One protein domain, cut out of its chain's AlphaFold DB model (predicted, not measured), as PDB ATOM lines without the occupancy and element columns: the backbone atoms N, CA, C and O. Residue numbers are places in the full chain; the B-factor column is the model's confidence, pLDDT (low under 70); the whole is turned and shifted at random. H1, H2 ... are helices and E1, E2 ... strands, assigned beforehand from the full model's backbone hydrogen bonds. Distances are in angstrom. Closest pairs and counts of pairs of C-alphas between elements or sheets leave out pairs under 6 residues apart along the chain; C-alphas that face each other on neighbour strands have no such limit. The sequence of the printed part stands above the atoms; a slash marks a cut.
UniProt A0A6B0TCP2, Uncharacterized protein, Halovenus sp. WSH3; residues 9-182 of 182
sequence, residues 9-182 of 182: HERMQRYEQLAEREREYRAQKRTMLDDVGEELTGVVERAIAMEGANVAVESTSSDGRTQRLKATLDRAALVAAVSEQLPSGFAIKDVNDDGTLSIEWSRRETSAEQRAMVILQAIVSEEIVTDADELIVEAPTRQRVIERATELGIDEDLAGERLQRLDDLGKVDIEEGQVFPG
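Overview. This is residues 9 to 182 of the 182 residues of an uncharacterized protein of Halovenus sp. WSH3 (UniProt A0A6B0TCP2). A long single helix, H1, makes an arm whose residues 9 to 35 stand free and reach far out from a compact body, and it touches H2 of that body with its residues 43 to 51 alone; past that end of H1 comes the hairpin of E1 and E2, whose tip, residues 61 to 66, sticks out. In the body, helix H3 is the core, with H2 side by side with it, H4 and H5 crossing it, and the hairpins of E3 with E4 and of E6 with E7 also packed on it. The 174 printed residues have five named helices and seven named strands, in the order H1 E1 E2 H2 E3 E4 H3 E5 H4 H5 E6 E7, with three antiparallel two-stranded sheets. The class is mixed, helices and strands; the whole is loose, with a radius of gyration of the C-alphas of 22.1 A and spans of 89 by 42 by 34 A, the arm making the length.

Arrangement. E1, residues 54 to 60, and E2, residues 67 to 72, form an antiparallel hairpin; N 56 and O 70 are 2.9 A apart, within hydrogen-bond range. H1, residues 9 to 51, touches H2, residues 75 to 85, at a steep tilt of 55 degrees, the closest C-alphas being those of Ala 47 and Ala 81, 5.5 A. H2 touches H3, residues 112 to 127, at a shallow tilt of 21 degrees, opposite ways; the closest C-alphas, of Ala 76 and Ala 122, are 4.9 A apart. H3 is the hub, touching three helices, and the helix packing is mostly crossed, that is, mostly not at a shallow tilt. H3 touches H4, residues 142 to 151, at a steep tilt of 64 degrees, closest at Ile 123 and Val 145, C-alphas 6.4 A apart. With H5, residues 156 to 167, H3 is only just about perpendicular, at 72 degrees; the closest C-alphas, of Met 117 and Arg 162, are 5.8 A apart. E3, residues 90 to 95, and E4, residues 101 to 105, form a hairpin with N 93 and O 102 at 2.8 A. E6, residues 172 to 175, and E7, residues 178 to 181, form another, with N 173 and O 180 at 2.8 A. E5, residues 136 to 138, pairs with no named strand, but residues 129 to 130 pair with it antiparallel. In H1 to H5 every O i to N i+4 pair is within hydrogen-bond range.

Along the chain. H1 runs 62.6 A from C-alpha 9 at (-27.520, -36.534, 3.735) to C-alpha 51 at (-48.133, -48.115, -54.277). H3 is 22.4 A long, E1 17.1 A and H5 16.8 A. E7 ends at C-alpha 181, (-25.398, -44.143, -57.918).

Size, cuts and confidence. The two C-alphas farthest apart, of His 9 and Asp 63, are 91.5 A apart. Without residues 9 to 35 and 61 to 66, which stand free, the body spans 44 by 39 by 28 A. The printed part has no cut, and no link is long. Low confidence, pLDDT under 70, falls on 35 residues, among them 29 to 38 and 52 to 72.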
ATOM      1  N   HIS A   9     -26.291 -35.761   3.830       73.50
ATOM      2  CA  HIS A   9     -27.520 -36.534   3.735       73.50
ATOM      3  C   HIS A   9     -28.579 -35.865   2.847       73.50
ATOM      4  O   HIS A   9     -29.164 -36.537   2.002       73.50
ATOM      5  N   GLU A  10     -28.775 -34.550   2.963       76.12
ATOM      6  CA  GLU A  10     -29.703 -33.789   2.110       76.12
ATOM      7  C   GLU A  10     -29.254 -33.790   0.641       76.12
ATOM      8  O   GLU A  10     -30.066 -34.023  -0.255       76.12
ATOM      9  N   ARG A  11     -27.944 -33.667   0.381       79.81
ATOM     10  CA  ARG A  11     -27.388 -33.804  -0.978       79.81
ATOM     11  C   ARG A  11     -27.610 -35.201  -1.557       79.81
ATOM     12  O   ARG A  11     -27.958 -35.321  -2.728       79.81
ATOM     13  N   MET A  12     -27.429 -36.257  -0.756       81.19
ATOM     14  CA  MET A  12     -27.703 -37.635  -1.190       81.19
ATOM     15  C   MET A  12     -29.179 -37.836  -1.536       81.19
ATOM     16  O   MET A  12     -29.473 -38.322  -2.626       81.19
ATOM     17  N   GLN A  13     -30.100 -37.385  -0.679       84.62
ATOM     18  CA  GLN A  13     -31.538 -37.464  -0.958       84.62
ATOM     19  C   GLN A  13     -31.915 -36.695  -2.230       84.62
ATOM     20  O   GLN A  13     -32.715 -37.164  -3.038       84.62
ATOM     21  N   ARG A  14     -31.313 -35.522  -2.452       85.00
ATOM     22  CA  ARG A  14     -31.526 -34.741  -3.672       85.00
ATOM     23  C   ARG A  14     -31.012 -35.462  -4.919       85.00
ATOM     24  O   ARG A  14     -31.687 -35.440  -5.947       85.00
ATOM     25  N   TYR A  15     -29.851 -36.113  -4.848       83.56
ATOM     26  CA  TYR A  15     -29.337 -36.915  -5.962       83.56
ATOM     27  C   TYR A  15     -30.201 -38.144  -6.244       83.56
ATOM     28  O   TYR A  15     -30.458 -38.433  -7.410       83.56
ATOM     29  N   GLU A  16     -30.706 -38.823  -5.214       85.94
ATOM     30  CA  GLU A  16     -31.653 -39.931  -5.375       85.94
ATOM     31  C   GLU A  16     -32.942 -39.471  -6.071       85.94
ATOM     32  O   GLU A  16     -33.367 -40.098  -7.043       85.94
ATOM     33  N   GLN A  17     -33.503 -38.328  -5.662       88.12
ATOM     34  CA  GLN A  17     -34.679 -37.730  -6.309       88.12
ATOM     35  C   GLN A  17     -34.409 -37.332  -7.768       88.12
ATOM     36  O   GLN A  17     -35.259 -37.528  -8.635       88.12
ATOM     37  N   LEU A  18     -33.232 -36.775  -8.070       85.31
ATOM     38  CA  LEU A  18     -32.846 -36.448  -9.447       85.31
ATOM     39  C   LEU A  18     -32.672 -37.708 -10.301       85.31
ATOM     40  O   LEU A  18     -33.121 -37.722 -11.443       85.31
ATOM     41  N   ALA A  19     -32.082 -38.772  -9.753       82.81
ATOM     42  CA  ALA A  19     -31.924 -40.052 -10.441       82.81
ATOM     43  C   ALA A  19     -33.271 -40.765 -10.662       82.81
ATOM     44  O   ALA A  19     -33.466 -41.447 -11.669       82.81
ATOM     45  N   GLU A  20     -34.221 -40.624  -9.739       89.12
ATOM     46  CA  GLU A  20     -35.593 -41.102  -9.920       89.12
ATOM     47  C   GLU A  20     -36.318 -40.330 -11.028       89.12
ATOM     48  O   GLU A  20     -36.814 -40.956 -11.964       89.12
ATOM     49  N   ARG A  21     -36.263 -38.991 -11.011       82.12
ATOM     50  CA  ARG A  21     -36.809 -38.157 -12.097       82.12
ATOM     51  C   ARG A  21     -36.170 -38.478 -13.442       82.12
ATOM     52  O   ARG A  21     -36.866 -38.576 -14.443       82.12
ATOM     53  N   GLU A  22     -34.855 -38.671 -13.491       82.19
ATOM     54  CA  GLU A  22     -34.156 -39.042 -14.723       82.19
ATOM     55  C   GLU A  22     -34.645 -40.395 -15.269       82.19
ATOM     56  O   GLU A  22     -34.855 -40.540 -16.475       82.19
ATOM     57  N   ARG A  23     -34.864 -41.388 -14.395       82.50
ATOM     58  CA  ARG A  23     -35.439 -42.685 -14.787       82.50
ATOM     59  C   ARG A  23     -36.864 -42.540 -15.308       82.50
ATOM     60  O   ARG A  23     -37.183 -43.145 -16.330       82.50
ATOM     61  N   GLU A  24     -37.683 -41.724 -14.654       84.12
ATOM     62  CA  GLU A  24     -39.045 -41.430 -15.096       84.12
ATOM     63  C   GLU A  24     -39.051 -40.759 -16.479       84.12
ATOM     64  O   GLU A  24     -39.709 -41.250 -17.394       84.12
ATOM     65  N   TYR A  25     -38.227 -39.725 -16.685       78.25
ATOM     66  CA  TYR A  25     -38.072 -39.073 -17.987       78.25
ATOM     67  C   TYR A  25     -37.599 -40.039 -19.076       78.25
ATOM     68  O   TYR A  25     -38.096 -39.984 -20.198       78.25
ATOM     69  N   ARG A  26     -36.659 -40.946 -18.776       70.50
ATOM     70  CA  ARG A  26     -36.226 -41.976 -19.739       70.50
ATOM     71  C   ARG A  26     -37.359 -42.934 -20.098       70.50
ATOM     72  O   ARG A  26     -37.478 -43.298 -21.265       70.50
ATOM     73  N   ALA A  27     -38.168 -43.343 -19.122       68.06
ATOM     74  CA  ALA A  27     -39.306 -44.222 -19.363       68.06
ATOM     75  C   ALA A  27     -40.370 -43.532 -20.226       68.06
ATOM     76  O   ALA A  27     -40.761 -44.098 -21.241       68.06
ATOM     77  N   GLN A  28     -40.746 -42.295 -19.883       70.75
ATOM     78  CA  GLN A  28     -41.680 -41.480 -20.668       70.75
ATOM     79  C   GLN A  28     -41.163 -41.238 -22.090       70.75
ATOM     80  O   GLN A  28     -41.898 -41.418 -23.055       70.75
ATOM     81  N   LYS A  29     -39.874 -40.898 -22.233       64.25
ATOM     82  CA  LYS A  29     -39.232 -40.727 -23.540       64.25
ATOM     83  C   LYS A  29     -39.302 -42.006 -24.370       64.25
ATOM     84  O   LYS A  29     -39.566 -41.921 -25.559       64.25
ATOM     85  N   ARG A  30     -39.042 -43.172 -23.773       58.09
ATOM     86  CA  ARG A  30     -39.115 -44.451 -24.487       58.09
ATOM     87  C   ARG A  30     -40.535 -44.737 -24.966       58.09
ATOM     88  O   ARG A  30     -40.690 -44.994 -26.143       58.09
ATOM     89  N   THR A  31     -41.542 -44.608 -24.102       63.78
ATOM     90  CA  THR A  31     -42.945 -44.791 -24.510       63.78
ATOM     91  C   THR A  31     -43.317 -43.857 -25.657       63.78
ATOM     92  O   THR A  31     -43.853 -44.307 -26.655       63.78
ATOM     93  N   MET A  32     -42.934 -42.580 -25.576       58.78
ATOM     94  CA  MET A  32     -43.171 -41.634 -26.665       58.78
ATOM     95  C   MET A  32     -42.450 -42.031 -27.966       58.78
ATOM     96  O   MET A  32     -42.981 -41.812 -29.047       58.78
ATOM     97  N   LEU A  33     -41.235 -42.584 -27.884       60.91
ATOM     98  CA  LEU A  33     -40.515 -43.082 -29.059       60.91
ATOM     99  C   LEU A  33     -41.162 -44.340 -29.648       60.91
ATOM    100  O   LEU A  33     -41.148 -44.486 -30.866       60.91
ATOM    101  N   ASP A  34     -41.723 -45.211 -28.809       60.69
ATOM    102  CA  ASP A  34     -42.462 -46.396 -29.248       60.69
ATOM    103  C   ASP A  34     -43.749 -45.970 -29.984       60.69
ATOM    104  O   ASP A  34     -43.975 -46.417 -31.107       60.69
ATOM    105  N   ASP A  35     -44.510 -45.015 -29.429       61.31
ATOM    106  CA  ASP A  35     -45.716 -44.452 -30.062       61.31
ATOM    107  C   ASP A  35     -45.397 -43.808 -31.429       61.31
ATOM    108  O   ASP A  35     -46.094 -44.031 -32.419       61.31
ATOM    109  N   VAL A  36     -44.301 -43.037 -31.509       61.62
ATOM    110  CA  VAL A  36     -43.800 -42.472 -32.776       61.62
ATOM    111  C   VAL A  36     -43.422 -43.584 -33.757       61.62
ATOM    112  O   VAL A  36     -43.696 -43.470 -34.950       61.62
ATOM    113  N   GLY A  37     -42.793 -44.655 -33.269       59.25
ATOM    114  CA  GLY A  37     -42.439 -45.817 -34.077       59.25
ATOM    115  C   GLY A  37     -43.662 -46.465 -34.722       59.25
ATOM    116  O   GLY A  37     -43.665 -46.674 -35.933       59.25
ATOM    117  N   GLU A  38     -44.718 -46.715 -33.943       65.56
ATOM    118  CA  GLU A  38     -45.976 -47.284 -34.441       65.56
ATOM    119  C   GLU A  38     -46.657 -46.376 -35.476       65.56
ATOM    120  O   GLU A  38     -47.127 -46.855 -36.512       65.56
ATOM    121  N   GLU A  39     -46.668 -45.059 -35.248       70.00
ATOM    122  CA  GLU A  39     -47.234 -44.098 -36.200       70.00
ATOM    123  C   GLU A  39     -46.472 -44.103 -37.536       70.00
ATOM    124  O   GLU A  39     -47.093 -44.160 -38.604       70.00
ATOM    125  N   LEU A  40     -45.134 -44.109 -37.485       67.19
ATOM    126  CA  LEU A  40     -44.276 -44.191 -38.671       67.19
ATOM    127  C   LEU A  40     -44.461 -45.519 -39.413       67.19
ATOM    128  O   LEU A  40     -44.559 -45.518 -40.641       67.19
ATOM    129  N   THR A  41     -44.565 -46.643 -38.697       72.88
ATOM    130  CA  THR A  41     -44.900 -47.937 -39.310       72.88
ATOM    131  C   THR A  41     -46.241 -47.860 -40.034       72.88
ATOM    132  O   THR A  41     -46.321 -48.245 -41.198       72.88
ATOM    133  N   GLY A  42     -47.264 -47.272 -39.411       68.81
ATOM    134  CA  GLY A  42     -48.567 -47.088 -40.046       68.81
ATOM    135  C   GLY A  42     -48.523 -46.208 -41.303       68.81
ATOM    136  O   GLY A  42     -49.268 -46.464 -42.248       68.81
ATOM    137  N   VAL A  43     -47.667 -45.179 -41.348       77.12
ATOM    138  CA  VAL A  43     -47.434 -44.370 -42.565       77.12
ATOM    139  C   VAL A  43     -46.860 -45.234 -43.687       77.12
ATOM    140  O   VAL A  43     -47.378 -45.209 -44.804       77.12
ATOM    141  N   VAL A  44     -45.833 -46.031 -43.385       73.25
ATOM    142  CA  VAL A  44     -45.193 -46.916 -44.366       73.25
ATOM    143  C   VAL A  44     -46.167 -47.988 -44.860       73.25
ATOM    144  O   VAL A  44     -46.279 -48.190 -46.064       73.25
ATOM    145  N   GLU A  45     -46.929 -48.629 -43.973       74.25
ATOM    146  CA  GLU A  45     -47.929 -49.636 -44.355       74.25
ATOM    147  C   GLU A  45     -49.007 -49.064 -45.282       74.25
ATOM    148  O   GLU A  45     -49.394 -49.714 -46.255       74.25
ATOM    149  N   ARG A  46     -49.469 -47.833 -45.030       78.25
ATOM    150  CA  ARG A  46     -50.414 -47.148 -45.925       78.25
ATOM    151  C   ARG A  46     -49.793 -46.832 -47.280       78.25
ATOM    152  O   ARG A  46     -50.442 -47.068 -48.293       78.25
ATOM    153  N   ALA A  47     -48.556 -46.338 -47.310       76.62
ATOM    154  CA  ALA A  47     -47.839 -46.084 -48.558       76.62
ATOM    155  C   ALA A  47     -47.660 -47.375 -49.380       76.62
ATOM    156  O   ALA A  47     -47.961 -47.390 -50.569       76.62
ATOM    157  N   ILE A  48     -47.288 -48.486 -48.734       73.88
ATOM    158  CA  ILE A  48     -47.221 -49.811 -49.369       73.88
ATOM    159  C   ILE A  48     -48.601 -50.251 -49.870       73.88
ATOM    160  O   ILE A  48     -48.707 -50.804 -50.956       73.88
ATOM    161  N   ALA A  49     -49.680 -50.019 -49.125       73.44
ATOM    162  CA  ALA A  49     -51.017 -50.390 -49.589       73.44
ATOM    163  C   ALA A  49     -51.474 -49.589 -50.824       73.44
ATOM    164  O   ALA A  49     -52.281 -50.097 -51.602       73.44
ATOM    165  N   MET A  50     -50.979 -48.359 -50.999       71.75
ATOM    166  CA  MET A  50     -51.296 -47.509 -52.151       71.75
ATOM    167  C   MET A  50     -50.426 -47.827 -53.373       71.75
ATOM    168  O   MET A  50     -50.968 -47.974 -54.465       71.75
ATOM    169  N   GLU A  51     -49.115 -47.998 -53.182       75.50
ATOM    170  CA  GLU A  51     -48.133 -48.115 -54.277       75.50
ATOM    171  C   GLU A  51     -47.597 -49.546 -54.496       75.50
ATOM    172  O   GLU A  51     -47.017 -49.872 -55.529       75.50
ATOM    173  N   GLY A  52     -47.743 -50.430 -53.506       58.69
ATOM    174  CA  GLY A  52     -46.823 -51.543 -53.231       58.69
ATOM    175  C   GLY A  52     -46.879 -52.788 -54.117       58.69
ATOM    176  O   GLY A  52     -46.358 -53.827 -53.709       58.69
ATOM    177  N   ALA A  53     -47.457 -52.733 -55.313       59.41
ATOM    178  CA  ALA A  53     -47.259 -53.787 -56.306       59.41
ATOM    179  C   ALA A  53     -47.515 -53.262 -57.718       59.41
ATOM    180  O   ALA A  53     -48.652 -53.275 -58.197       59.41
ATOM    181  N   ASN A  54     -46.445 -52.883 -58.418       61.06
ATOM    182  CA  ASN A  54     -46.508 -52.696 -59.859       61.06
ATOM    183  C   ASN A  54     -46.334 -54.045 -60.556       61.06
ATOM    184  O   ASN A  54     -45.571 -54.911 -60.131       61.06
ATOM    185  N   VAL A  55     -47.122 -54.270 -61.604       51.34
ATOM    186  CA  VAL A  55     -47.181 -55.554 -62.304       51.34
ATOM    187  C   VAL A  55     -46.736 -55.335 -63.740       51.34
ATOM    188  O   VAL A  55     -47.483 -54.798 -64.555       51.34
ATOM    189  N   ALA A  56     -45.515 -55.760 -64.053       56.19
ATOM    190  CA  ALA A  56     -44.973 -55.700 -65.403       56.19
ATOM    191  C   ALA A  56     -45.277 -57.001 -66.160       56.19
ATOM    192  O   ALA A  56     -45.193 -58.101 -65.607       56.19
ATOM    193  N   VAL A  57     -45.608 -56.892 -67.449       51.91
ATOM    194  CA  VAL A  57     -45.736 -58.061 -68.329       51.91
ATOM    195  C   VAL A  57     -44.332 -58.529 -68.706       51.91
ATOM    196  O   VAL A  57     -43.657 -57.901 -69.512       51.91
ATOM    197  N   GLU A  58     -43.895 -59.644 -68.128       66.69
ATOM    198  CA  GLU A  58     -42.576 -60.235 -68.372       66.69
ATOM    199  C   GLU A  58     -42.519 -60.936 -69.732       66.69
ATOM    200  O   GLU A  58     -41.524 -60.883 -70.448       66.69
ATOM    201  N   SER A  59     -43.599 -61.618 -70.110       54.16
ATOM    202  CA  SER A  59     -43.715 -62.220 -71.435       54.16
ATOM    203  C   SER A  59     -45.169 -62.423 -71.820       54.16
ATOM    204  O   SER A  59     -46.031 -62.666 -70.977       54.16
ATOM    205  N   THR A  60     -45.437 -62.356 -73.118       44.44
ATOM    206  CA  THR A  60     -46.723 -62.736 -73.704       44.44
ATOM    207  C   THR A  60     -46.484 -63.909 -74.649       44.44
ATOM    208  O   THR A  60     -45.516 -63.903 -75.409       44.44
ATOM    209  N   SER A  61     -47.327 -64.940 -74.586       48.66
ATOM    210  CA  SER A  61     -47.248 -66.083 -75.497       48.66
ATOM    211  C   SER A  61     -47.413 -65.641 -76.950       48.66
ATOM    212  O   SER A  61     -48.050 -64.632 -77.245       48.66
ATOM    213  N   SER A  62     -46.880 -66.427 -77.885       47.91
ATOM    214  CA  SER A  62     -46.952 -66.126 -79.322       47.91
ATOM    215  C   SER A  62     -48.382 -66.055 -79.875       47.91
ATOM    216  O   SER A  62     -48.605 -65.428 -80.907       47.91
ATOM    217  N   ASP A  63     -49.351 -66.669 -79.192       58.69
ATOM    218  CA  ASP A  63     -50.783 -66.605 -79.505       58.69
ATOM    219  C   ASP A  63     -51.541 -65.512 -78.723       58.69
ATOM    220  O   ASP A  63     -52.761 -65.400 -78.850       58.69
ATOM    221  N   GLY A  64     -50.843 -64.722 -77.899       41.56
ATOM    222  CA  GLY A  64     -51.400 -63.614 -77.120       41.56
ATOM    223  C   GLY A  64     -52.288 -64.020 -75.941       41.56
ATOM    224  O   GLY A  64     -52.806 -63.151 -75.244       41.56
ATOM    225  N   ARG A  65     -52.500 -65.321 -75.708       39.19
ATOM    226  CA  ARG A  65     -53.472 -65.816 -74.718       39.19
ATOM    227  C   ARG A  65     -52.928 -65.929 -73.304       39.19
ATOM    228  O   ARG A  65     -53.715 -65.973 -72.364       39.19
ATOM    229  N   THR A  66     -51.613 -66.003 -73.152       36.69
ATOM    230  CA  THR A  66     -50.958 -66.172 -71.855       36.69
ATOM    231  C   THR A  66     -50.000 -65.020 -71.626       36.69
ATOM    232  O   THR A  66     -49.113 -64.787 -72.441       36.69
ATOM    233  N   GLN A  67     -50.154 -64.326 -70.502       49.28
ATOM    234  CA  GLN A  67     -49.205 -63.320 -70.038       49.28
ATOM    235  C   GLN A  67     -48.561 -63.829 -68.752       49.28
ATOM    236  O   GLN A  67     -49.261 -64.267 -67.837       49.28
ATOM    237  N   ARG A  68     -47.231 -63.801 -68.688       54.97
ATOM    238  CA  ARG A  68     -46.500 -63.955 -67.434       54.97
ATOM    239  C   ARG A  68     -46.255 -62.559 -66.887       54.97
ATOM    240  O   ARG A  68     -45.725 -61.704 -67.591       54.97
ATOM    241  N   LEU A  69     -46.691 -62.345 -65.656       55.75
ATOM    242  CA  LEU A  69     -46.600 -61.072 -64.966       55.75
ATOM    243  C   LEU A  69     -45.545 -61.183 -63.865       55.75
ATOM    244  O   LEU A  69     -45.530 -62.177 -63.135       55.75
ATOM    245  N   LYS A  70     -44.694 -60.168 -63.735       63.47
ATOM    246  CA  LYS A  70     -43.748 -60.017 -62.629       63.47
ATOM    247  C   LYS A  70     -44.244 -58.878 -61.746       63.47
ATOM    248  O   LYS A  70     -44.393 -57.754 -62.218       63.47
ATOM    249  N   ALA A  71     -44.520 -59.182 -60.482       59.38
ATOM    250  CA  ALA A  71     -44.771 -58.153 -59.483       59.38
ATOM    251  C   ALA A  71     -43.428 -57.554 -59.053       59.38
ATOM    252  O   ALA A  71     -42.521 -58.289 -58.654       59.38
ATOM    253  N   THR A  72     -43.300 -56.239 -59.158       68.56
ATOM    254  CA  THR A  72     -42.147 -55.462 -58.713       68.56
ATOM    255  C   THR A  72     -42.625 -54.376 -57.756       68.56
ATOM    256  O   THR A  72     -43.676 -53.768 -57.954       68.56
ATOM    257  N   LEU A  73     -41.864 -54.157 -56.687       73.31
ATOM    258  CA  LEU A  73     -42.067 -53.003 -55.823       73.31
ATOM    259  C   LEU A  73     -41.461 -51.787 -56.525       73.31
ATOM    260  O   LEU A  73     -40.271 -51.806 -56.821       73.31
ATOM    261  N   ASP A  74     -42.274 -50.770 -56.778       83.50
ATOM    262  CA  ASP A  74     -41.817 -49.478 -57.292       83.50
ATOM    263  C   ASP A  74     -41.269 -48.669 -56.124       83.50
ATOM    264  O   ASP A  74     -42.009 -48.138 -55.286       83.50
ATOM    265  N   ARG A  75     -39.947 -48.713 -55.981       83.00
ATOM    266  CA  ARG A  75     -39.245 -48.186 -54.812       83.00
ATOM    267  C   ARG A  75     -39.306 -46.665 -54.821       83.00
ATOM    268  O   ARG A  75     -39.521 -46.070 -53.768       83.00
ATOM    269  N   ALA A  76     -39.171 -46.045 -55.986       89.00
ATOM    270  CA  ALA A  76     -39.285 -44.609 -56.167       89.00
ATOM    271  C   ALA A  76     -40.691 -44.099 -55.824       89.00
ATOM    272  O   ALA A  76     -40.811 -43.132 -55.068       89.00
ATOM    273  N   ALA A  77     -41.750 -44.773 -56.292       87.94
ATOM    274  CA  ALA A  77     -43.123 -44.425 -55.923       87.94
ATOM    275  C   ALA A  77     -43.371 -44.592 -54.418       87.94
ATOM    276  O   ALA A  77     -43.935 -43.700 -53.783       87.94
ATOM    277  N   LEU A  78     -42.871 -45.675 -53.812       86.06
ATOM    278  CA  LEU A  78     -42.956 -45.865 -52.363       86.06
ATOM    279  C   LEU A  78     -42.237 -44.743 -51.600       86.06
ATOM    280  O   LEU A  78     -42.785 -44.206 -50.638       86.06
ATOM    281  N   VAL A  79     -41.026 -44.368 -52.018       89.25
ATOM    282  CA  VAL A  79     -40.261 -43.271 -51.406       89.25
ATOM    283  C   VAL A  79     -41.015 -41.950 -51.529       89.25
ATOM    284  O   VAL A  79     -41.098 -41.216 -50.544       89.25
ATOM    285  N   ALA A  80     -41.612 -41.664 -52.687       89.88
ATOM    286  CA  ALA A  80     -42.440 -40.479 -52.882       89.88
ATOM    287  C   ALA A  80     -43.655 -40.475 -51.938       89.88
ATOM    288  O   ALA A  80     -43.847 -39.515 -51.188       89.88
ATOM    289  N   ALA A  81     -44.403 -41.580 -51.882       88.38
ATOM    290  CA  ALA A  81     -45.586 -41.717 -51.035       88.38
ATOM    291  C   ALA A  81     -45.264 -41.639 -49.534       88.38
ATOM    292  O   ALA A  81     -46.026 -41.039 -48.771       88.38
ATOM    293  N   VAL A  82     -44.145 -42.222 -49.086       86.56
ATOM    294  CA  VAL A  82     -43.678 -42.087 -47.695       86.56
ATOM    295  C   VAL A  82     -43.279 -40.637 -47.423       86.56
ATOM    296  O   VAL A  82     -43.723 -40.065 -46.433       86.56
ATOM    297  N   SER A  83     -42.497 -40.017 -48.310       88.12
ATOM    298  CA  SER A  83     -42.020 -38.635 -48.168       88.12
ATOM    299  C   SER A  83     -43.159 -37.610 -48.067       88.12
ATOM    300  O   SER A  83     -43.042 -36.631 -47.329       88.12
ATOM    301  N   GLU A  84     -44.274 -37.844 -48.761       87.62
ATOM    302  CA  GLU A  84     -45.473 -37.002 -48.688       87.62
ATOM    303  C   GLU A  84     -46.259 -37.185 -47.381       87.62
ATOM    304  O   GLU A  84     -46.775 -36.217 -46.822       87.62
ATOM    305  N   GLN A  85     -46.349 -38.417 -46.877       87.00
ATOM    306  CA  GLN A  85     -47.186 -38.755 -45.720       87.00
ATOM    307  C   GLN A  85     -46.472 -38.654 -44.369       87.00
ATOM    308  O   GLN A  85     -47.111 -38.839 -43.329       87.00
ATOM    309  N   LEU A  86     -45.160 -38.404 -44.360       83.31
ATOM    310  CA  LEU A  86     -44.408 -38.272 -43.119       83.31
ATOM    311  C   LEU A  86     -44.945 -37.114 -42.256       83.31
ATOM    312  O   LEU A  86     -45.239 -36.033 -42.775       83.31
ATOM    313  N   PRO A  87     -45.036 -37.297 -40.925       81.31
ATOM    314  CA  PRO A  87     -45.425 -36.218 -40.028       81.31
ATOM    315  C   PRO A  87     -44.436 -35.048 -40.082       81.31
ATOM    316  O   PRO A  87     -43.244 -35.220 -40.349       81.31
ATOM    317  N   SER A  88     -44.918 -33.845 -39.754       79.88
ATOM    318  CA  SER A  88     -44.076 -32.644 -39.726       79.88
ATOM    319  C   SER A  88     -42.836 -32.840 -38.840       79.88
ATOM    320  O   SER A  88     -42.910 -33.344 -37.715       79.88
ATOM    321  N   GLY A  89     -41.680 -32.445 -39.374       78.69
ATOM    322  CA  GLY A  89     -40.371 -32.644 -38.760       78.69
ATOM    323  C   GLY A  89     -39.715 -33.997 -39.045       78.69
ATOM    324  O   GLY A  89     -38.537 -34.134 -38.743       78.69
ATOM    325  N   PHE A  90     -40.393 -34.978 -39.647       81.56
ATOM    326  CA  PHE A  90     -39.737 -36.193 -40.141       81.56
ATOM    327  C   PHE A  90     -39.397 -36.073 -41.627       81.56
ATOM    328  O   PHE A  90     -40.201 -35.620 -42.440       81.56
ATOM    329  N   ALA A  91     -38.192 -36.507 -41.982       86.00
ATOM    330  CA  ALA A  91     -37.708 -36.551 -43.353       86.00
ATOM    331  C   ALA A  91     -37.056 -37.902 -43.624       86.00
ATOM    332  O   ALA A  91     -36.368 -38.447 -42.757       86.00
ATOM    333  N   ILE A  92     -37.202 -38.411 -44.845       85.56
ATOM    334  CA  ILE A  92     -36.290 -39.447 -45.323       85.56
ATOM    335  C   ILE A  92     -34.936 -38.768 -45.539       85.56
ATOM    336  O   ILE A  92     -34.839 -37.749 -46.218       85.56
ATOM    337  N   LYS A  93     -33.906 -39.303 -44.898       83.75
ATOM    338  CA  LYS A  93     -32.535 -38.804 -44.961       83.75
ATOM    339  C   LYS A  93     -31.731 -39.494 -46.051       83.75
ATOM    340  O   LYS A  93     -30.920 -38.838 -46.694       83.75
ATOM    341  N   ASP A  94     -31.927 -40.799 -46.194       77.88
ATOM    342  CA  ASP A  94     -31.222 -41.617 -47.176       77.88
ATOM    343  C   ASP A  94     -32.070 -42.829 -47.577       77.88
ATOM    344  O   ASP A  94     -32.880 -43.325 -46.778       77.88
ATOM    345  N   VAL A  95     -31.845 -43.295 -48.804       80.81
ATOM    346  CA  VAL A  95     -32.344 -44.569 -49.333       80.81
ATOM    347  C   VAL A  95     -31.124 -45.449 -49.534       80.81
ATOM    348  O   VAL A  95     -30.267 -45.133 -50.350       80.81
ATOM    349  N   ASN A  96     -31.031 -46.528 -48.766       77.62
ATOM    350  CA  ASN A  96     -29.903 -47.446 -48.864       77.62
ATOM    351  C   ASN A  96     -30.060 -48.364 -50.088       77.62
ATOM    352  O   ASN A  96     -31.176 -48.612 -50.557       77.62
ATOM    353  N   ASP A  97     -28.953 -48.940 -50.556       70.75
ATOM    354  CA  ASP A  97     -28.921 -49.814 -51.740       70.75
ATOM    355  C   ASP A  97     -29.845 -51.037 -51.601       70.75
ATOM    356  O   ASP A  97     -30.549 -51.432 -52.538       70.75
ATOM    357  N   ASP A  98     -29.940 -51.585 -50.387       71.00
ATOM    358  CA  ASP A  98     -30.824 -52.704 -50.041       71.00
ATOM    359  C   ASP A  98     -32.321 -52.333 -50.013       71.00
ATOM    360  O   ASP A  98     -33.182 -53.200 -49.849       71.00
ATOM    361  N   GLY A  99     -32.648 -51.055 -50.217       68.00
ATOM    362  CA  GLY A  99     -34.007 -50.519 -50.232       68.00
ATOM    363  C   GLY A  99     -34.534 -50.097 -48.868       68.00
ATOM    364  O   GLY A  99     -35.697 -49.702 -48.771       68.00
ATOM    365  N   THR A 100     -33.717 -50.158 -47.815       76.19
ATOM    366  CA  THR A 100     -34.107 -49.640 -46.502       76.19
ATOM    367  C   THR A 100     -34.076 -48.108 -46.472       76.19
ATOM    368  O   THR A 100     -33.237 -47.462 -47.101       76.19
ATOM    369  N   LEU A 101     -35.016 -47.512 -45.732       80.56
ATOM    370  CA  LEU A 101     -35.161 -46.060 -45.605       80.56
ATOM    371  C   LEU A 101     -34.659 -45.589 -44.244       80.56
ATOM    372  O   LEU A 101     -35.107 -46.075 -43.202       80.56
ATOM    373  N   SER A 102     -33.781 -44.590 -44.245       79.50
ATOM    374  CA  SER A 102     -33.367 -43.902 -43.023       79.50
ATOM    375  C   SER A 102     -34.247 -42.677 -42.812       79.50
ATOM    376  O   SER A 102     -34.135 -41.707 -43.557       79.50
ATOM    377  N   ILE A 103     -35.109 -42.693 -41.795       79.75
ATOM    378  CA  ILE A 103     -35.977 -41.558 -41.448       79.75
ATOM    379  C   ILE A 103     -35.378 -40.818 -40.248       79.75
ATOM    380  O   ILE A 103     -35.037 -41.425 -39.233       79.75
ATOM    381  N   GLU A 104     -35.252 -39.497 -40.354       81.00
ATOM    382  CA  GLU A 104     -34.704 -38.633 -39.309       81.00
ATOM    383  C   GLU A 104     -35.734 -37.590 -38.871       81.00
ATOM    384  O   GLU A 104     -36.441 -37.004 -39.692       81.00
ATOM    385  N   TRP A 105     -35.787 -37.335 -37.562       82.38
ATOM    386  CA  TRP A 105     -36.523 -36.202 -37.018       82.38
ATOM    387  C   TRP A 105     -35.634 -34.961 -36.935       82.38
ATOM    388  O   TRP A 105     -34.528 -34.980 -36.389       82.38
ATOM    389  N   SER A 106     -36.172 -33.849 -37.407       74.62
ATOM    390  CA  SER A 106     -35.571 -32.533 -37.418       74.62
ATOM    391  C   SER A 106     -36.598 -31.500 -36.944       74.62
ATOM    392  O   SER A 106     -37.798 -31.609 -37.174       74.62
ATOM    393  N   ARG A 107     -36.123 -30.431 -36.294       73.62
ATOM    394  CA  ARG A 107     -36.989 -29.295 -35.915       73.62
ATOM    395  C   ARG A 107     -37.465 -28.474 -37.115       73.62
ATOM    396  O   ARG A 107     -38.309 -27.601 -36.944       73.62
ATOM    397  N   ARG A 108     -36.845 -28.662 -38.279       77.75
ATOM    398  CA  ARG A 108     -37.208 -27.990 -39.525       77.75
ATOM    399  C   ARG A 108     -38.106 -28.910 -40.334       77.75
ATOM    400  O   ARG A 108     -37.885 -30.119 -40.357       77.75
ATOM    401  N   GLU A 109     -39.080 -28.314 -41.001       77.00
ATOM    402  CA  GLU A 109     -39.886 -29.027 -41.982       77.00
ATOM    403  C   GLU A 109     -39.025 -29.473 -43.162       77.00
ATOM    404  O   GLU A 109     -38.081 -28.783 -43.561       77.00
ATOM    405  N   THR A 110     -39.372 -30.638 -43.702       80.19
ATOM    406  CA  THR A 110     -38.739 -31.206 -44.886       80.19
ATOM    407  C   THR A 110     -39.036 -30.320 -46.085       80.19
ATOM    408  O   THR A 110     -40.198 -30.110 -46.445       80.19
ATOM    409  N   SER A 111     -37.983 -29.789 -46.703       88.56
ATOM    410  CA  SER A 111     -38.135 -28.897 -47.849       88.56
ATOM    411  C   SER A 111     -38.469 -29.678 -49.126       88.56
ATOM    412  O   SER A 111     -38.190 -30.876 -49.228       88.56
ATOM    413  N   ALA A 112     -39.061 -29.011 -50.121       89.19
ATOM    414  CA  ALA A 112     -39.362 -29.641 -51.409       89.19
ATOM    415  C   ALA A 112     -38.083 -30.141 -52.105       89.19
ATOM    416  O   ALA A 112     -38.075 -31.216 -52.695       89.19
ATOM    417  N   GLU A 113     -36.987 -29.401 -51.954       92.25
ATOM    418  CA  GLU A 113     -35.652 -29.739 -52.443       92.25
ATOM    419  C   GLU A 113     -35.122 -31.026 -51.810       92.25
ATOM    420  O   GLU A 113     -34.593 -31.882 -52.515       92.25
ATOM    421  N   GLN A 114     -35.277 -31.179 -50.489       89.44
ATOM    422  CA  GLN A 114     -34.872 -32.397 -49.788       89.44
ATOM    423  C   GLN A 114     -35.696 -33.592 -50.256       89.44
ATOM    424  O   GLN A 114     -35.121 -34.621 -50.585       89.44
ATOM    425  N   ARG A 115     -37.025 -33.449 -50.355       90.81
ATOM    426  CA  ARG A 115     -37.884 -34.531 -50.864       90.81
ATOM    427  C   ARG A 115     -37.491 -34.947 -52.282       90.81
ATOM    428  O   ARG A 115     -37.354 -36.138 -52.540       90.81
ATOM    429  N   ALA A 116     -37.269 -33.974 -53.165       94.38
ATOM    430  CA  ALA A 116     -36.865 -34.220 -54.545       94.38
ATOM    431  C   ALA A 116     -35.548 -35.004 -54.626       94.38
ATOM    432  O   ALA A 116     -35.471 -35.971 -55.372       94.38
ATOM    433  N   MET A 117     -34.536 -34.641 -53.828       93.62
ATOM    434  CA  MET A 117     -33.249 -35.348 -53.818       93.62
ATOM    435  C   MET A 117     -33.395 -36.837 -53.485       93.62
ATOM    436  O   MET A 117     -32.834 -37.676 -54.183       93.62
ATOM    437  N   VAL A 118     -34.173 -37.172 -52.456       92.81
ATOM    438  CA  VAL A 118     -34.341 -38.565 -52.014       92.81
ATOM    439  C   VAL A 118     -35.119 -39.386 -53.048       92.81
ATOM    440  O   VAL A 118     -34.778 -40.536 -53.316       92.81
ATOM    441  N   ILE A 119     -36.143 -38.789 -53.668       94.75
ATOM    442  CA  ILE A 119     -36.914 -39.434 -54.740       94.75
ATOM    443  C   ILE A 119     -36.025 -39.675 -55.967       94.75
ATOM    444  O   ILE A 119     -36.042 -40.769 -56.520       94.75
ATOM    445  N   LEU A 120     -35.202 -38.697 -56.360       95.81
ATOM    446  CA  LEU A 120     -34.267 -38.837 -57.481       95.81
ATOM    447  C   LEU A 120     -33.246 -39.955 -57.246       95.81
ATOM    448  O   LEU A 120     -33.009 -40.747 -58.152       95.81
ATOM    449  N   GLN A 121     -32.686 -40.066 -56.037       93.25
ATOM    450  CA  GLN A 121     -31.802 -41.185 -55.689       93.25
ATOM    451  C   GLN A 121     -32.525 -42.531 -55.811       93.25
ATOM    452  O   GLN A 121     -31.991 -43.455 -56.415       93.25
ATOM    453  N   ALA A 122     -33.759 -42.625 -55.305       92.25
ATOM    454  CA  ALA A 122     -34.551 -43.848 -55.404       92.25
ATOM    455  C   ALA A 122     -34.829 -44.253 -56.861       92.25
ATOM    456  O   ALA A 122     -34.729 -45.433 -57.181       92.25
ATOM    457  N   ILE A 123     -35.126 -43.286 -57.739       94.25
ATOM    458  CA  ILE A 123     -35.303 -43.521 -59.182       94.25
ATOM    459  C   ILE A 123     -34.017 -44.071 -59.799       94.25
ATOM    460  O   ILE A 123     -34.062 -45.074 -60.506       94.25
ATOM    461  N   VAL A 124     -32.873 -43.434 -59.529       93.50
ATOM    462  CA  VAL A 124     -31.580 -43.858 -60.087       93.50
ATOM    463  C   VAL A 124     -31.252 -45.283 -59.654       93.50
ATOM    464  O   VAL A 124     -30.958 -46.115 -60.505       93.50
ATOM    465  N   SER A 125     -31.364 -45.597 -58.362       90.06
ATOM    466  CA  SER A 125     -31.096 -46.946 -57.854       90.06
ATOM    467  C   SER A 125     -32.065 -48.002 -58.396       90.06
ATOM    468  O   SER A 125     -31.677 -49.156 -58.548       90.06
ATOM    469  N   GLU A 126     -33.324 -47.642 -58.657       88.50
ATOM    470  CA  GLU A 126     -34.334 -48.572 -59.174       88.50
ATOM    471  C   GLU A 126     -34.156 -48.885 -60.662       88.50
ATOM    472  O   GLU A 126     -34.358 -50.026 -61.074       88.50
ATOM    473  N   GLU A 127     -33.799 -47.888 -61.473       91.12
ATOM    474  CA  GLU A 127     -33.733 -48.041 -62.931       91.12
ATOM    475  C   GLU A 127     -32.405 -48.623 -63.440       91.12
ATOM    476  O   GLU A 127     -32.227 -48.811 -64.644       91.12
ATOM    477  N   ILE A 128     -31.479 -48.946 -62.540       91.31
ATOM    478  CA  ILE A 128     -30.249 -49.656 -62.889       91.31
ATOM    479  C   ILE A 128     -30.539 -51.118 -63.185       91.31
ATOM    480  O   ILE A 128     -31.248 -51.810 -62.452       91.31
ATOM    481  N   VAL A 129     -29.890 -51.618 -64.231       88.44
ATOM    482  CA  VAL A 129     -29.842 -53.044 -64.528       88.44
ATOM    483  C   VAL A 129     -28.453 -53.555 -64.192       88.44
ATOM    484  O   VAL A 129     -27.453 -53.043 -64.702       88.44
ATOM    485  N   THR A 130     -28.397 -54.590 -63.358       88.56
ATOM    486  CA  THR A 130     -27.170 -55.323 -63.051       88.56
ATOM    487  C   THR A 130     -27.168 -56.711 -63.682       88.56
ATOM    488  O   THR A 130     -28.221 -57.299 -63.952       88.56
ATOM    489  N   ASP A 131     -25.974 -57.239 -63.947       89.56
ATOM    490  CA  ASP A 131     -25.792 -58.640 -64.317       89.56
ATOM    491  C   ASP A 131     -25.728 -59.567 -63.084       89.56
ATOM    492  O   ASP A 131     -26.017 -59.177 -61.952       89.56
ATOM    493  N   ALA A 132     -25.392 -60.840 -63.310       86.81
ATOM    494  CA  ALA A 132     -25.331 -61.848 -62.252       86.81
ATOM    495  C   ALA A 132     -24.204 -61.615 -61.227       86.81
ATOM    496  O   ALA A 132     -24.274 -62.185 -60.139       86.81
ATOM    497  N   ASP A 133     -23.198 -60.807 -61.570       90.31
ATOM    498  CA  ASP A 133     -22.072 -60.448 -60.707       90.31
ATOM    499  C   ASP A 133     -22.286 -59.071 -60.045       90.31
ATOM    500  O   ASP A 133     -21.348 -58.493 -59.497       90.31
ATOM    501  N   GLU A 134     -23.520 -58.549 -60.088       84.31
ATOM    502  CA  GLU A 134     -23.924 -57.239 -59.557       84.31
ATOM    503  C   GLU A 134     -23.238 -56.050 -60.257       84.31
ATOM    504  O   GLU A 134     -23.244 -54.928 -59.749       84.31
ATOM    505  N   LEU A 135     -22.691 -56.261 -61.459       89.50
ATOM    506  CA  LEU A 135     -22.112 -55.186 -62.261       89.50
ATOM    507  C   LEU A 135     -23.208 -54.434 -63.012       89.50
ATOM    508  O   LEU A 135     -24.074 -55.046 -63.637       89.50
ATOM    509  N   ILE A 136     -23.144 -53.102 -62.987       89.56
ATOM    510  CA  ILE A 136     -24.060 -52.234 -63.733       89.56
ATOM    511  C   ILE A 136     -23.837 -52.439 -65.236       89.56
ATOM    512  O   ILE A 136     -22.748 -52.183 -65.751       89.56
ATOM    513  N   VAL A 137     -24.883 -52.878 -65.937       93.12
ATOM    514  CA  VAL A 137     -24.890 -53.058 -67.399       93.12
ATOM    515  C   VAL A 137     -25.750 -52.025 -68.117       93.12
ATOM    516  O   VAL A 137     -25.546 -51.779 -69.306       93.12
ATOM    517  N   GLU A 138     -26.690 -51.402 -67.410       93.25
ATOM    518  CA  GLU A 138     -27.512 -50.311 -67.920       93.25
ATOM    519  C   GLU A 138     -27.841 -49.338 -66.787       93.25
ATOM    520  O   GLU A 138     -28.088 -49.751 -65.652       93.25
ATOM    521  N   ALA A 139     -27.842 -48.047 -67.108       95.69
ATOM    522  CA  ALA A 139     -28.170 -46.965 -66.193       95.69
ATOM    523  C   ALA A 139     -29.129 -45.979 -66.874       95.69
ATOM    524  O   ALA A 139     -29.027 -45.770 -68.096       95.69
ATOM    525  N   PRO A 140     -30.049 -45.360 -66.114       96.62
ATOM    526  CA  PRO A 140     -31.026 -44.443 -66.674       96.62
ATOM    527  C   PRO A 140     -30.346 -43.195 -67.240       96.62
ATOM    528  O   PRO A 140     -29.320 -42.723 -66.751       96.62
ATOM    529  N   THR A 141     -30.941 -42.619 -68.282       97.75
ATOM    530  CA  THR A 141     -30.493 -41.314 -68.788       97.75
ATOM    531  C   THR A 141     -30.953 -40.190 -67.867       97.75
ATOM    532  O   THR A 141     -31.988 -40.301 -67.207       97.75
ATOM    533  N   ARG A 142     -30.253 -39.050 -67.896       97.31
ATOM    534  CA  ARG A 142     -30.668 -37.847 -67.149       97.31
ATOM    535  C   ARG A 142     -32.125 -37.459 -67.420       97.31
ATOM    536  O   ARG A 142     -32.863 -37.145 -66.492       97.31
ATOM    537  N   GLN A 143     -32.534 -37.493 -68.687       97.19
ATOM    538  CA  GLN A 143     -33.897 -37.156 -69.096       97.19
ATOM    539  C   GLN A 143     -34.914 -38.137 -68.507       97.19
ATOM    540  O   GLN A 143     -35.931 -37.713 -67.966       97.19
ATOM    541  N   ARG A 144     -34.609 -39.438 -68.553       96.94
ATOM    542  CA  ARG A 144     -35.481 -40.479 -68.008       96.94
ATOM    543  C   ARG A 144     -35.709 -40.308 -66.502       96.94
ATOM    544  O   ARG A 144     -36.849 -40.409 -66.054       96.94
ATOM    545  N   VAL A 145     -34.656 -39.994 -65.745       97.50
ATOM    546  CA  VAL A 145     -34.757 -39.729 -64.298       97.50
ATOM    547  C   VAL A 145     -35.668 -38.529 -64.016       97.50
ATOM    548  O   VAL A 145     -36.513 -38.594 -63.125       97.50
ATOM    549  N   ILE A 146     -35.525 -37.442 -64.782       97.75
ATOM    550  CA  ILE A 146     -36.343 -36.230 -64.627       97.75
ATOM    551  C   ILE A 146     -37.813 -36.519 -64.952       97.75
ATOM    552  O   ILE A 146     -38.684 -36.200 -64.147       97.75
ATOM    553  N   GLU A 147     -38.092 -37.180 -66.077       97.88
ATOM    554  CA  GLU A 147     -39.455 -37.567 -66.469       97.88
ATOM    555  C   GLU A 147     -40.124 -38.411 -65.386       97.88
ATOM    556  O   GLU A 147     -41.260 -38.145 -64.988       97.88
ATOM    557  N   ARG A 148     -39.388 -39.388 -64.847       96.19
ATOM    558  CA  ARG A 148     -39.885 -40.234 -63.768       96.19
ATOM    559  C   ARG A 148     -40.141 -39.446 -62.483       96.19
ATOM    560  O   ARG A 148     -41.145 -39.677 -61.819       96.19
ATOM    561  N   ALA A 149     -39.285 -38.488 -62.137       96.88
ATOM    562  CA  ALA A 149     -39.509 -37.625 -60.979       96.88
ATOM    563  C   ALA A 149     -40.776 -36.771 -61.143       96.88
ATOM    564  O   ALA A 149     -41.520 -36.581 -60.180       96.88
ATOM    565  N   THR A 150     -41.064 -36.313 -62.362       97.38
ATOM    566  CA  THR A 150     -42.290 -35.573 -62.680       97.38
ATOM    567  C   THR A 150     -43.545 -36.431 -62.588       97.38
ATOM    568  O   THR A 150     -44.552 -35.965 -62.053       97.38
ATOM    569  N   GLU A 151     -43.491 -37.698 -63.004       94.69
ATOM    570  CA  GLU A 151     -44.579 -38.661 -62.755       94.69
ATOM    571  C   GLU A 151     -44.879 -38.819 -61.254       94.69
ATOM    572  O   GLU A 151     -46.033 -39.013 -60.876       94.69
ATOM    573  N   LEU A 152     -43.859 -38.673 -60.401       93.50
ATOM    574  CA  LEU A 152     -43.957 -38.735 -58.939       93.50
ATOM    575  C   LEU A 152     -44.229 -37.370 -58.276       93.50
ATOM    576  O   LEU A 152     -44.108 -37.231 -57.059       93.50
ATOM    577  N   GLY A 153     -44.609 -36.357 -59.058       93.69
ATOM    578  CA  GLY A 153     -45.054 -35.057 -58.549       93.69
ATOM    579  C   GLY A 153     -43.941 -34.052 -58.242       93.69
ATOM    580  O   GLY A 153     -44.208 -33.030 -57.606       93.69
ATOM    581  N   ILE A 154     -42.707 -34.301 -58.688       96.88
ATOM    582  CA  ILE A 154     -41.618 -33.321 -58.613       96.88
ATOM    583  C   ILE A 154     -41.643 -32.421 -59.849       96.88
ATOM    584  O   ILE A 154     -41.694 -32.888 -60.983       96.88
ATOM    585  N   ASP A 155     -41.591 -31.112 -59.625       97.31
ATOM    586  CA  ASP A 155     -41.462 -30.135 -60.706       97.31
ATOM    587  C   ASP A 155     -40.216 -30.413 -61.568       97.31
ATOM    588  O   ASP A 155     -39.159 -30.750 -61.037       97.31
ATOM    589  N   GLU A 156     -40.339 -30.297 -62.892       97.50
ATOM    590  CA  GLU A 156     -39.287 -30.673 -63.850       97.50
ATOM    591  C   GLU A 156     -38.005 -29.842 -63.663       97.50
ATOM    592  O   GLU A 156     -36.901 -30.397 -63.627       97.50
ATOM    593  N   ASP A 157     -38.137 -28.524 -63.467       97.62
ATOM    594  CA  ASP A 157     -36.996 -27.629 -63.249       97.62
ATOM    595  C   ASP A 157     -36.313 -27.957 -61.916       97.62
ATOM    596  O   ASP A 157     -35.083 -28.066 -61.842       97.62
ATOM    597  N   LEU A 158     -37.114 -28.184 -60.868       97.69
ATOM    598  CA  LEU A 158     -36.605 -28.620 -59.570       97.69
ATOM    599  C   LEU A 158     -35.894 -29.977 -59.673       97.69
ATOM    600  O   LEU A 158     -34.816 -30.138 -59.104       97.69
ATOM    601  N   ALA A 159     -36.456 -30.947 -60.394       97.69
ATOM    602  CA  ALA A 159     -35.843 -32.254 -60.602       97.69
ATOM    603  C   ALA A 159     -34.484 -32.113 -61.302       97.69
ATOM    604  O   ALA A 159     -33.491 -32.678 -60.844       97.69
ATOM    605  N   GLY A 160     -34.412 -31.293 -62.353       97.50
ATOM    606  CA  GLY A 160     -33.174 -31.012 -63.072       97.50
ATOM    607  C   GLY A 160     -32.101 -30.346 -62.203       97.50
ATOM    608  O   GLY A 160     -30.936 -30.757 -62.256       97.50
ATOM    609  N   GLU A 161     -32.477 -29.351 -61.391       97.94
ATOM    610  CA  GLU A 161     -31.570 -28.666 -60.457       97.94
ATOM    611  C   GLU A 161     -31.055 -29.627 -59.376       97.94
ATOM    612  O   GLU A 161     -29.858 -29.670 -59.083       97.94
ATOM    613  N   ARG A 162     -31.953 -30.417 -58.775       97.56
ATOM    614  CA  ARG A 162     -31.599 -31.319 -57.672       97.56
ATOM    615  C   ARG A 162     -30.809 -32.529 -58.143       97.56
ATOM    616  O   ARG A 162     -29.928 -32.962 -57.408       97.56
ATOM    617  N   LEU A 163     -31.049 -33.010 -59.358       97.38
ATOM    618  CA  LEU A 163     -30.248 -34.072 -59.957       97.38
ATOM    619  C   LEU A 163     -28.799 -33.620 -60.176       97.38
ATOM    620  O   LEU A 163     -27.881 -34.328 -59.782       97.38
ATOM    621  N   GLN A 164     -28.586 -32.401 -60.689       97.12
ATOM    622  CA  GLN A 164     -27.236 -31.829 -60.774       97.12
ATOM    623  C   GLN A 164     -26.621 -31.632 -59.384       97.12
ATOM    624  O   GLN A 164     -25.437 -31.868 -59.172       97.12
ATOM    625  N   ARG A 165     -27.423 -31.223 -58.398       96.62
ATOM    626  CA  ARG A 165     -26.924 -31.054 -57.034       96.62
ATOM    627  C   ARG A 165     -26.473 -32.375 -56.403       96.62
ATOM    628  O   ARG A 165     -25.555 -32.343 -55.585       96.62
ATOM    629  N   LEU A 166     -27.133 -33.491 -56.718       95.56
ATOM    630  CA  LEU A 166     -26.733 -34.826 -56.265       95.56
ATOM    631  C   LEU A 166     -25.384 -35.237 -56.872       95.56
ATOM    632  O   LEU A 166     -24.553 -35.765 -56.137       95.56
ATOM    633  N   ASP A 167     -25.160 -34.916 -58.147       96.69
ATOM    634  CA  ASP A 167     -23.876 -35.090 -58.846       96.69
ATOM    635  C   ASP A 167     -22.763 -34.281 -58.162       96.69
ATOM    636  O   ASP A 167     -21.761 -34.823 -57.704       96.69
ATOM    637  N   ASP A 168     -23.013 -32.997 -57.886       96.56
ATOM    638  CA  ASP A 168     -22.071 -32.142 -57.147       96.56
ATOM    639  C   ASP A 168     -21.758 -32.646 -55.717       96.56
ATOM    640  O   ASP A 168     -20.793 -32.201 -55.087       96.56
ATOM    641  N   LEU A 169     -22.628 -33.480 -55.138       94.06
ATOM    642  CA  LEU A 169     -22.453 -34.079 -53.811       94.06
ATOM    643  C   LEU A 169     -21.776 -35.453 -53.851       94.06
ATOM    644  O   LEU A 169     -21.474 -35.964 -52.770       94.06
ATOM    645  N   GLY A 170     -21.564 -36.039 -55.034       92.25
ATOM    646  CA  GLY A 170     -21.129 -37.430 -55.189       92.25
ATOM    647  C   GLY A 170     -22.151 -38.419 -54.630       92.25
ATOM    648  O   GLY A 170     -21.789 -39.384 -53.970       92.25
ATOM    649  N   LYS A 171     -23.445 -38.103 -54.758       90.81
ATOM    650  CA  LYS A 171     -24.557 -38.990 -54.368       90.81
ATOM    651  C   LYS A 171     -25.154 -39.734 -55.560       90.81
ATOM    652  O   LYS A 171     -25.830 -40.740 -55.376       90.81
ATOM    653  N   VAL A 172     -24.936 -39.191 -56.748       94.12
ATOM    654  CA  VAL A 172     -25.086 -39.830 -58.053       94.12
ATOM    655  C   VAL A 172     -23.890 -39.370 -58.882       94.12
ATOM    656  O   VAL A 172     -23.314 -38.339 -58.546       94.12
ATOM    657  N   ASP A 173     -23.569 -40.070 -59.959       95.62
ATOM    658  CA  ASP A 173     -22.561 -39.648 -60.929       95.62
ATOM    659  C   ASP A 173     -23.206 -39.541 -62.313       95.62
ATOM    660  O   ASP A 173     -23.859 -40.477 -62.785       95.62
ATOM    661  N   ILE A 174     -23.062 -38.389 -62.972       95.94
ATOM    662  CA  ILE A 174     -23.587 -38.165 -64.324       95.94
ATOM    663  C   ILE A 174     -22.453 -38.288 -65.345       95.94
ATOM    664  O   ILE A 174     -21.697 -37.346 -65.589       95.94
ATOM    665  N   GLU A 175     -22.382 -39.436 -66.017       93.00
ATOM    666  CA  GLU A 175     -21.351 -39.740 -67.014       93.00
ATOM    667  C   GLU A 175     -21.973 -40.083 -68.369       93.00
ATOM    668  O   GLU A 175     -22.922 -40.855 -68.468       93.00
ATOM    669  N   GLU A 176     -21.460 -39.467 -69.440       89.44
ATOM    670  CA  GLU A 176     -21.900 -39.706 -70.829       89.44
ATOM    671  C   GLU A 176     -23.431 -39.610 -71.055       89.44
ATOM    672  O   GLU A 176     -23.978 -40.164 -72.007       89.44
ATOM    673  N   GLY A 177     -24.136 -38.846 -70.211       88.62
ATOM    674  CA  GLY A 177     -25.592 -38.656 -70.271       88.62
ATOM    675  C   GLY A 177     -26.414 -39.705 -69.510       88.62
ATOM    676  O   GLY A 177     -27.645 -39.581 -69.455       88.62
ATOM    677  N   GLN A 178     -25.753 -40.690 -68.904       95.62
ATOM    678  CA  GLN A 178     -26.327 -41.651 -67.967       95.62
ATOM    679  C   GLN A 178     -26.113 -41.192 -66.523       95.62
ATOM    680  O   GLN A 178     -25.266 -40.342 -66.253       95.62
ATOM    681  N   VAL A 179     -26.929 -41.713 -65.611       96.62
ATOM    682  CA  VAL A 179     -26.896 -41.380 -64.187       96.62
ATOM    683  C   VAL A 179     -26.678 -42.655 -63.388       96.62
ATOM    684  O   VAL A 179     -27.483 -43.581 -63.467       96.62
ATOM    685  N   PHE A 180     -25.611 -42.679 -62.601       94.25
ATOM    686  CA  PHE A 180     -25.208 -43.796 -61.754       94.25
ATOM    687  C   PHE A 180     -25.367 -43.426 -60.272       94.25
ATOM    688  O   PHE A 180     -25.375 -42.241 -59.944       94.25
ATOM    689  N   PRO A 181     -25.503 -44.392 -59.352       90.50
ATOM    690  CA  PRO A 181     -25.398 -44.143 -57.918       90.50
ATOM    691  C   PRO A 181     -23.953 -43.771 -57.581       90.50
ATOM    692  O   PRO A 181     -23.034 -44.362 -58.152       90.50
ATOM    693  N   GLY A 182     -23.778 -42.805 -56.678       85.00
ATOM    694  CA  GLY A 182     -22.465 -42.421 -56.142       85.00
ATOM    695  C   GLY A 182     -22.042 -43.246 -54.930       85.00
ATOM    696  O   GLY A 182     -22.906 -43.952 -54.362       85.00
TER     697      GLY A 182